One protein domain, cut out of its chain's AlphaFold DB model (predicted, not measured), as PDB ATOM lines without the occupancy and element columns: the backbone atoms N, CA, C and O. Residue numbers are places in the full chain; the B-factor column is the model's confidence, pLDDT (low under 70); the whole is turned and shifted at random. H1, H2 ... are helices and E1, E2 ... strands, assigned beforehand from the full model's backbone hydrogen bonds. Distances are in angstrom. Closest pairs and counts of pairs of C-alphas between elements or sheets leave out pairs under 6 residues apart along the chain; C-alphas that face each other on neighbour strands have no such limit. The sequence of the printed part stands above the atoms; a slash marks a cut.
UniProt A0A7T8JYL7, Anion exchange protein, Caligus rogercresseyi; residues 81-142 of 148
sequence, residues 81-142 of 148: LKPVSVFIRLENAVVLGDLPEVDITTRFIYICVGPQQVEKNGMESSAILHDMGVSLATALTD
ATOM      1  N   LEU A  81      98.534 209.561 141.346       83.50
ATOM      2  CA  LEU A  81      97.741 208.383 140.963       83.50
ATOM      3  C   LEU A  81      98.585 207.134 140.697       83.50
ATOM      4  O   LEU A  81      98.071 206.021 140.743       83.50
ATOM      5  N   LYS A  82      99.862 207.318 140.363       84.75
ATOM      6  CA  LYS A  82     100.790 206.249 139.998       84.75
ATOM      7  C   LYS A  82     102.147 206.515 140.639       84.75
ATOM      8  O   LYS A  82     102.468 207.685 140.858       84.75
ATOM      9  N   PRO A  83     102.933 205.466 140.924       88.12
ATOM     10  CA  PRO A  83     104.316 205.650 141.315       88.12
ATOM     11  C   PRO A  83     105.097 206.350 140.199       88.12
ATOM     12  O   PRO A  83     104.892 206.086 139.012       88.12
ATOM     13  N   VAL A  84     105.982 207.251 140.601       91.88
ATOM     14  CA  VAL A  84     106.888 208.012 139.749       91.88
ATOM     15  C   VAL A  84     108.305 207.698 140.200       91.88
ATOM     16  O   VAL A  84     108.637 207.840 141.377       91.88
ATOM     17  N   SER A  85     109.141 207.288 139.252       94.38
ATOM     18  CA  SER A  85     110.565 207.077 139.465       94.38
ATOM     19  C   SER A  85     111.374 208.024 138.584       94.38
ATOM     20  O   SER A  85     111.052 208.252 137.418       94.38
ATOM     21  N   VAL A  86     112.424 208.603 139.161       96.62
ATOM     22  CA  VAL A  86     113.328 209.539 138.492       96.62
ATOM     23  C   VAL A  86     114.756 209.146 138.835       96.62
ATOM     24  O   VAL A  86     115.101 208.995 140.006       96.62
ATOM     25  N   PHE A  87     115.589 208.996 137.808       96.06
ATOM     26  CA  PHE A  87     117.022 208.769 137.947       96.06
ATOM     27  C   PHE A  87     117.771 209.954 137.340       96.06
ATOM     28  O   PHE A  87     117.619 210.253 136.155       96.06
ATOM     29  N   ILE A  88     118.554 210.644 138.160       95.94
ATOM     30  CA  ILE A  88     119.267 211.865 137.791       95.94
ATOM     31  C   ILE A  88     120.760 211.575 137.844       95.94
ATOM     32  O   ILE A  88     121.269 211.132 138.872       95.94
ATOM     33  N   ARG A  89     121.471 211.886 136.758       95.19
ATOM     34  CA  ARG A  89     122.933 211.957 136.731       95.19
ATOM     35  C   ARG A  89     123.341 213.412 136.571       95.19
ATOM     36  O   ARG A  89     123.029 214.032 135.559       95.19
ATOM     37  N   LEU A  90     124.053 213.941 137.554       95.44
ATOM     38  CA  LEU A  90     124.610 215.286 137.479       95.44
ATOM     39  C   LEU A  90     125.771 215.313 136.474       95.44
ATOM     40  O   LEU A  90     126.523 214.343 136.355       95.44
ATOM     41  N   GLU A  91     125.931 216.422 135.752       95.31
ATOM     42  CA  GLU A  91     127.046 216.613 134.811       95.31
ATOM     43  C   GLU A  91     128.397 216.692 135.534       95.31
ATOM     44  O   GLU A  91     129.393 216.139 135.068       95.31
ATOM     45  N   ASN A  92     128.412 217.309 136.714       96.25
ATOM     46  CA  ASN A  92     129.546 217.363 137.629       96.25
ATOM     47  C   ASN A  92     129.131 216.748 138.966       96.25
ATOM     48  O   ASN A  92     127.975 216.864 139.363       96.25
ATOM     49  N   ALA A  93     130.048 216.052 139.643       95.44
ATOM     50  CA  ALA A  93     129.760 215.555 140.986       95.44
ATOM     51  C   ALA A  93     129.799 216.738 141.964       95.44
ATOM     52  O   ALA A  93     130.754 217.514 141.939       95.44
ATOM     53  N   VAL A  94     128.765 216.893 142.792       96.50
ATOM     54  CA  VAL A  94     128.595 218.063 143.674       96.50
ATOM     55  C   VAL A  94     128.314 217.598 145.099       96.50
ATOM     56  O   VAL A  94     127.632 216.597 145.304       96.50
ATOM     57  N   VAL A  95     128.846 218.310 146.093       96.25
ATOM     58  CA  VAL A  95     128.498 218.098 147.505       96.25
ATOM     59  C   VAL A  95     127.117 218.707 147.753       96.25
ATOM     60  O   VAL A  95     126.937 219.911 147.589       96.25
ATOM     61  N   LEU A  96     126.135 217.880 148.115       93.56
ATOM     62  CA  LEU A  96     124.734 218.294 148.291       93.56
ATOM     63  C   LEU A  96     124.408 218.701 149.740       93.56
ATOM     64  O   LEU A  96     123.289 218.482 150.199       93.56
ATOM     65  N   GLY A  97     125.379 219.292 150.445       90.06
ATOM     66  CA  GLY A  97     125.251 219.687 151.850       90.06
ATOM     67  C   GLY A  97     124.769 218.526 152.718       90.06
ATOM     68  O   GLY A  97     125.314 217.432 152.628       90.06
ATOM     69  N   ASP A  98     123.691 218.759 153.465       91.06
ATOM     70  CA  ASP A  98     123.143 217.826 154.461       91.06
ATOM     71  C   ASP A  98     122.306 216.677 153.862       91.06
ATOM     72  O   ASP A  98     121.615 215.965 154.593       91.06
ATOM     73  N   LEU A  99     122.279 216.516 152.533       92.75
ATOM     74  CA  LEU A  99     121.494 215.452 151.906       92.75
ATOM     75  C   LEU A  99     122.075 214.049 152.196       92.75
ATOM     76  O   LEU A  99     121.320 213.186 152.646       92.75
ATOM     77  N   PRO A 100     123.370 213.771 151.945       93.56
ATOM     78  CA  PRO A 100     124.036 212.583 152.474       93.56
ATOM     79  C   PRO A 100     124.467 212.772 153.939       93.56
ATOM     80  O   PRO A 100     124.809 213.868 154.362       93.56
ATOM     81  N   GLU A 101     124.530 211.674 154.700       94.56
ATOM     82  CA  GLU A 101     125.032 211.679 156.090       94.56
ATOM     83  C   GLU A 101     126.515 212.081 156.189       94.56
ATOM     84  O   GLU A 101     126.961 212.610 157.204       94.56
ATOM     85  N   VAL A 102     127.285 211.818 155.134       94.19
ATOM     86  CA  VAL A 102     128.723 212.088 155.065       94.19
ATOM     87  C   VAL A 102     128.996 213.031 153.902       94.19
ATOM     88  O   VAL A 102     128.421 212.856 152.825       94.19
ATOM     89  N   ASP A 103     129.927 213.968 154.097       91.06
ATOM     90  CA  ASP A 103     130.403 214.907 153.077       91.06
ATOM     91  C   ASP A 103     131.077 214.179 151.904       91.06
ATOM     92  O   ASP A 103     132.297 214.010 151.831       91.06
ATOM     93  N   ILE A 104     130.254 213.724 150.964       93.81
ATOM     94  CA  ILE A 104     130.664 212.989 149.772       93.81
ATOM     95  C   ILE A 104     130.034 213.666 148.559       93.81
ATOM     96  O   ILE A 104     128.863 214.052 148.545       93.81
ATOM     97  N   THR A 105     130.818 213.793 147.492       95.75
ATOM     98  CA  THR A 105     130.313 214.294 146.216       95.75
ATOM     99  C   THR A 105     129.268 213.336 145.648       95.75
ATOM    100  O   THR A 105     129.554 212.163 145.402       95.75
ATOM    101  N   THR A 106     128.070 213.842 145.382       95.38
ATOM    102  CA  THR A 106     126.970 213.081 144.792       95.38
ATOM    103  C   THR A 106     126.986 213.239 143.274       95.38
ATOM    104  O   THR A 106     127.116 214.347 142.754       95.38
ATOM    105  N   ARG A 107     126.858 212.122 142.549       94.25
ATOM    106  CA  ARG A 107     126.769 212.088 141.075       94.25
ATOM    107  C   ARG A 107     125.407 211.608 140.583       94.25
ATOM    108  O   ARG A 107     124.941 212.073 139.545       94.25
ATOM    109  N   PHE A 108     124.795 210.687 141.319       94.69
ATOM    110  CA  PHE A 108     123.532 210.053 140.972       94.69
ATOM    111  C   PHE A 108     122.516 210.287 142.084       94.69
ATOM    112  O   PHE A 108     122.859 210.183 143.259       94.69
ATOM    113  N   ILE A 109     121.277 210.585 141.708       95.38
ATOM    114  CA  ILE A 109     120.152 210.725 142.632       95.38
ATOM    115  C   ILE A 109     119.013 209.877 142.081       95.38
ATOM    116  O   ILE A 109     118.641 210.014 140.913       95.38
ATOM    117  N   TYR A 110     118.457 209.012 142.919       96.06
ATOM    118  CA  TYR A 110     117.266 208.244 142.591       96.06
ATOM    119  C   TYR A 110     116.122 208.649 143.506       96.06
ATOM    120  O   TYR A 110     116.268 208.659 144.726       96.06
ATOM    121  N   ILE A 111     114.987 208.984 142.903       95.88
ATOM    122  CA  ILE A 111     113.766 209.363 143.606       95.88
ATOM    123  C   ILE A 111     112.675 208.410 143.141       95.88
ATOM    124  O   ILE A 111     112.378 208.345 141.951       95.88
ATOM    125  N   CYS A 112     112.071 207.683 144.076       93.62
ATOM    126  CA  CYS A 112     110.909 206.845 143.814       93.62
ATOM    127  C   CYS A 112     109.813 207.217 144.809       93.62
ATOM    128  O   CYS A 112     109.988 207.079 146.019       93.62
ATOM    129  N   VAL A 113     108.703 207.738 144.297       92.31
ATOM    130  CA  VAL A 113     107.561 208.196 145.091       92.31
ATOM    131  C   VAL A 113     106.302 207.542 144.557       92.31
ATOM    132  O   VAL A 113     106.150 207.366 143.355       92.31
ATOM    133  N   GLY A 114     105.382 207.164 145.433       89.69
ATOM    134  CA  GLY A 114     104.144 206.529 145.010       89.69
ATOM    135  C   GLY A 114     103.044 206.665 146.046       89.69
ATOM    136  O   GLY A 114     103.316 207.037 147.190       89.69
ATOM    137  N   PRO A 115     101.787 206.435 145.641       87.38
ATOM    138  CA  PRO A 115     100.673 206.473 146.569       87.38
ATOM    139  C   PRO A 115     100.844 205.368 147.613       87.38
ATOM    140  O   PRO A 115     101.232 204.246 147.292       87.38
ATOM    141  N   GLN A 116     100.535 205.678 148.870       83.12
ATOM    142  CA  GLN A 116     100.498 204.673 149.921       83.12
ATOM    143  C   GLN A 116      99.225 203.843 149.740       83.12
ATOM    144  O   GLN A 116      98.127 204.287 150.083       83.12
ATOM    145  N   GLN A 117      99.365 202.667 149.136       78.69
ATOM    146  CA  GLN A 117      98.277 201.718 148.948       78.69
ATOM    147  C   GLN A 117      98.669 200.366 149.535       78.69
ATOM    148  O   GLN A 117      99.836 199.983 149.569       78.69
ATOM    149  N   VAL A 118      97.668 199.643 150.024       73.69
ATOM    150  CA  VAL A 118      97.819 198.215 150.274       73.69
ATOM    151  C   VAL A 118      97.468 197.541 148.960       73.69
ATOM    152  O   VAL A 118      96.329 197.644 148.490       73.69
ATOM    153  N   GLU A 119      98.453 196.914 148.328       73.62
ATOM    154  CA  GLU A 119      98.235 196.129 147.120       73.62
ATOM    155  C   GLU A 119      97.239 195.000 147.418       73.62
ATOM    156  O   GLU A 119      97.129 194.520 148.548       73.62
ATOM    157  N   LYS A 120      96.540 194.508 146.390       71.81
ATOM    158  CA  LYS A 120      95.537 193.428 146.532       71.81
ATOM    159  C   LYS A 120      96.086 192.163 147.206       71.81
ATOM    160  O   LYS A 120      95.325 191.391 147.777       71.81
ATOM    161  N   ASN A 121      97.403 191.987 147.166       76.56
ATOM    162  CA  ASN A 121      98.119 190.855 147.741       76.56
ATOM    163  C   ASN A 121      98.475 191.064 149.228       76.56
ATOM    164  O   ASN A 121      99.224 190.271 149.790       76.56
ATOM    165  N   GLY A 122      97.989 192.140 149.859       77.62
ATOM    166  CA  GLY A 122      98.296 192.497 151.248       77.62
ATOM    167  C   GLY A 122      99.680 193.121 151.443       77.62
ATOM    168  O   GLY A 122     100.104 193.308 152.579       77.62
ATOM    169  N   MET A 123     100.390 193.431 150.355       75.88
ATOM    170  CA  MET A 123     101.708 194.054 150.413       75.88
ATOM    171  C   MET A 123     101.574 195.577 150.416       75.88
ATOM    172  O   MET A 123     100.905 196.154 149.564       75.88
ATOM    173  N   GLU A 124     102.223 196.229 151.372       83.81
ATOM    174  CA  GLU A 124     102.255 197.687 151.465       83.81
ATOM    175  C   GLU A 124     103.123 198.274 150.341       83.81
ATOM    176  O   GLU A 124     104.284 197.878 150.186       83.81
ATOM    177  N   SER A 125     102.629 199.277 149.603       81.94
ATOM    178  CA  SER A 125     103.421 199.958 148.561       81.94
ATOM    179  C   SER A 125     104.723 200.554 149.115       81.94
ATOM    180  O   SER A 125     105.710 200.653 148.391       81.94
ATOM    181  N   SER A 126     104.775 200.898 150.408       85.88
ATOM    182  CA  SER A 126     106.006 201.369 151.059       85.88
ATOM    183  C   SER A 126     107.109 200.308 151.096       85.88
ATOM    184  O   SER A 126     108.276 200.662 150.946       85.88
ATOM    185  N   ALA A 127     106.763 199.032 151.295       88.00
ATOM    186  CA  ALA A 127     107.741 197.946 151.285       88.00
ATOM    187  C   ALA A 127     108.308 197.751 149.872       88.00
ATOM    188  O   ALA A 127     109.514 197.640 149.693       88.00
ATOM    189  N   ILE A 128     107.448 197.848 148.856       88.75
ATOM    190  CA  ILE A 128     107.849 197.755 147.447       88.75
ATOM    191  C   ILE A 128     108.816 198.887 147.074       88.75
ATOM    192  O   ILE A 128     109.850 198.638 146.457       88.75
ATOM    193  N   LEU A 129     108.512 200.132 147.460       91.75
ATOM    194  CA  LEU A 129     109.385 201.282 147.195       91.75
ATOM    195  C   LEU A 129     110.738 201.152 147.911       91.75
ATOM    196  O   LEU A 129     111.775 201.481 147.330       91.75
ATOM    197  N   HIS A 130     110.733 200.641 149.144       93.31
ATOM    198  CA  HIS A 130     111.954 200.347 149.891       93.31
ATOM    199  C   HIS A 130     112.814 199.303 149.166       93.31
ATOM    200  O   HIS A 130     113.998 199.537 148.918       93.31
ATOM    201  N   ASP A 131     112.212 198.190 148.748       93.88
ATOM    202  CA  ASP A 131     112.918 197.104 148.066       93.88
ATOM    203  C   ASP A 131     113.466 197.537 146.702       93.88
ATOM    204  O   ASP A 131     114.566 197.133 146.314       93.88
ATOM    205  N   MET A 132     112.760 198.424 145.992       93.75
ATOM    206  CA  MET A 132     113.275 199.062 144.777       93.75
ATOM    207  C   MET A 132     114.527 199.901 145.060       93.75
ATOM    208  O   MET A 132     115.502 199.813 144.311       93.75
ATOM    209  N   GLY A 133     114.527 200.679 146.146       95.00
ATOM    210  CA  GLY A 133     115.684 201.466 146.576       95.00
ATOM    211  C   GLY A 133     116.899 200.595 146.899       95.00
ATOM    212  O   GLY A 133     117.993 200.852 146.393       95.00
ATOM    213  N   VAL A 134     116.699 199.516 147.663       96.19
ATOM    214  CA  VAL A 134     117.758 198.540 147.989       96.19
ATOM    215  C   VAL A 134     118.286 197.854 146.731       96.19
ATOM    216  O   VAL A 134     119.500 197.711 146.561       96.19
ATOM    217  N   SER A 135     117.392 197.463 145.822       96.12
ATOM    218  CA  SER A 135     117.762 196.799 144.569       96.12
ATOM    219  C   SER A 135     118.631 197.701 143.694       96.12
ATOM    220  O   SER A 135     119.665 197.261 143.188       96.12
ATOM    221  N   LEU A 136     118.264 198.980 143.555       95.12
ATOM    222  CA  LEU A 136     119.055 199.936 142.784       95.12
ATOM    223  C   LEU A 136     120.392 200.252 143.462       95.12
ATOM    224  O   LEU A 136     121.416 200.298 142.785       95.12
ATOM    225  N   ALA A 137     120.400 200.443 144.783       94.31
ATOM    226  CA  ALA A 137     121.633 200.657 145.534       94.31
ATOM    227  C   ALA A 137     122.599 199.480 145.344       94.31
ATOM    228  O   ALA A 137     123.779 199.688 145.072       94.31
ATOM    229  N   THR A 138     122.079 198.252 145.385       95.88
ATOM    230  CA  THR A 138     122.847 197.031 145.108       95.88
ATOM    231  C   THR A 138     123.378 197.029 143.676       95.88
ATOM    232  O   THR A 138     124.566 196.788 143.473       95.88
ATOM    233  N   ALA A 139     122.552 197.367 142.681       94.38
ATOM    234  CA  ALA A 139     122.991 197.457 141.285       94.38
ATOM    235  C   ALA A 139     124.117 198.489 141.086       94.38
ATOM    236  O   ALA A 139     125.068 198.226 140.354       94.38
ATOM    237  N   LEU A 140     124.068 199.626 141.788       92.50
ATOM    238  CA  LEU A 140     125.110 200.660 141.754       92.50
ATOM    239  C   LEU A 140     126.447 200.207 142.360       92.50
ATOM    240  O   LEU A 140     127.479 200.803 142.047       92.50
ATOM    241  N   THR A 141     126.460 199.156 143.186       93.38
ATOM    242  CA  THR A 141     127.718 198.567 143.679       93.38
ATOM    243  C   THR A 141     128.447 197.739 142.616       93.38
ATOM    244  O   THR A 141     129.654 197.513 142.743       93.38
ATOM    245  N   ASP A 142     127.758 197.316 141.549       94.62
ATOM    246  CA  ASP A 142     128.398 196.615 140.438       94.62
ATOM    247  C   ASP A 142     129.266 197.583 139.619       94.62
ATOM    248  O   ASP A 142     128.814 198.594 139.073       94.62
TER     249      ASP A 142
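This is residues 81 to 142 of the 148 residues of the protein "Anion exchange protein" of Caligus rogercresseyi (UniProt A0A7T8JYL7). A long two-stranded hairpin, E1 and E2, and one helix, H1, make a narrow V: beyond E2 the link of residues 114 to 124 closes the V, and H1 folds back along the hairpin, nearer to E2 than to E1. At the other end of the hairpin both strands bend, and the link of residues 96 to 104 joins them there. The printed part has 62 residues with two named strands and one named helix, in the order E1, E2, H1; the sheet has the order E1 - E2 and is antiparallel, and the class is mixed, helices and strands. The whole is loose, with a radius of gyration of the C-alphas of 14.3 A, and elongated, spanning 42 by 25 by 20 A.

Begin with the sheet: E1, residues 84 to 95, and E2, residues 105 to 113, form a hairpin, antiparallel at 167 degrees between their N-to-C directions. Look at C-alphas 85 and 112, which face each other 4.4 A apart. Nearby, N 86 and O 111 are within hydrogen-bond range at 2.8 A; beyond the bends, N 106 and O 94 are within range at 2.8 A. E1 bends by 101 degrees at residue 92, and E2 bends by 55 degrees at residue 108. Outward from E2 find H1, residues 125 to 141. Its closest C-alphas to E2 are those of Leu 129 and Cys 112, 6.7 A apart, and the two centres are 12.3 A apart. Within 10 A, H1 has 13 pairs of C-alphas with E2 and 2 with E1, made by its residues 125 to 140. E1 and H1 are apart, with no C-alpha of the one within 8 A of the other. In H1 every O i to N i+4 pair is within hydrogen-bond range.

Find C-alpha 84 at (106.888, 208.012, 139.749); from there E1, the longest strand by residues, runs through residues 84 to 95, 25.1 A from first to last C-alpha. E2 starts at C-alpha 105, at (130.313, 214.294, 146.216), and covers 23.6 A to C-alpha 113. H1 runs from Ser 125 to Thr 141 over 24.8 A and ends with C-alpha 141 at (127.718, 198.567, 143.679).

Look for the two C-alphas farthest apart at Asn 92 and Lys 120, 42.5 A from each other. The printed part, residues 81 to 142, has no cut. The link from E1 to E2, 9 residues, is short, and the link from E2 to H1, 11 residues, is long. In the B-factor column the mean pLDDT of the printed part is 90.7, and no printed residue is under 70.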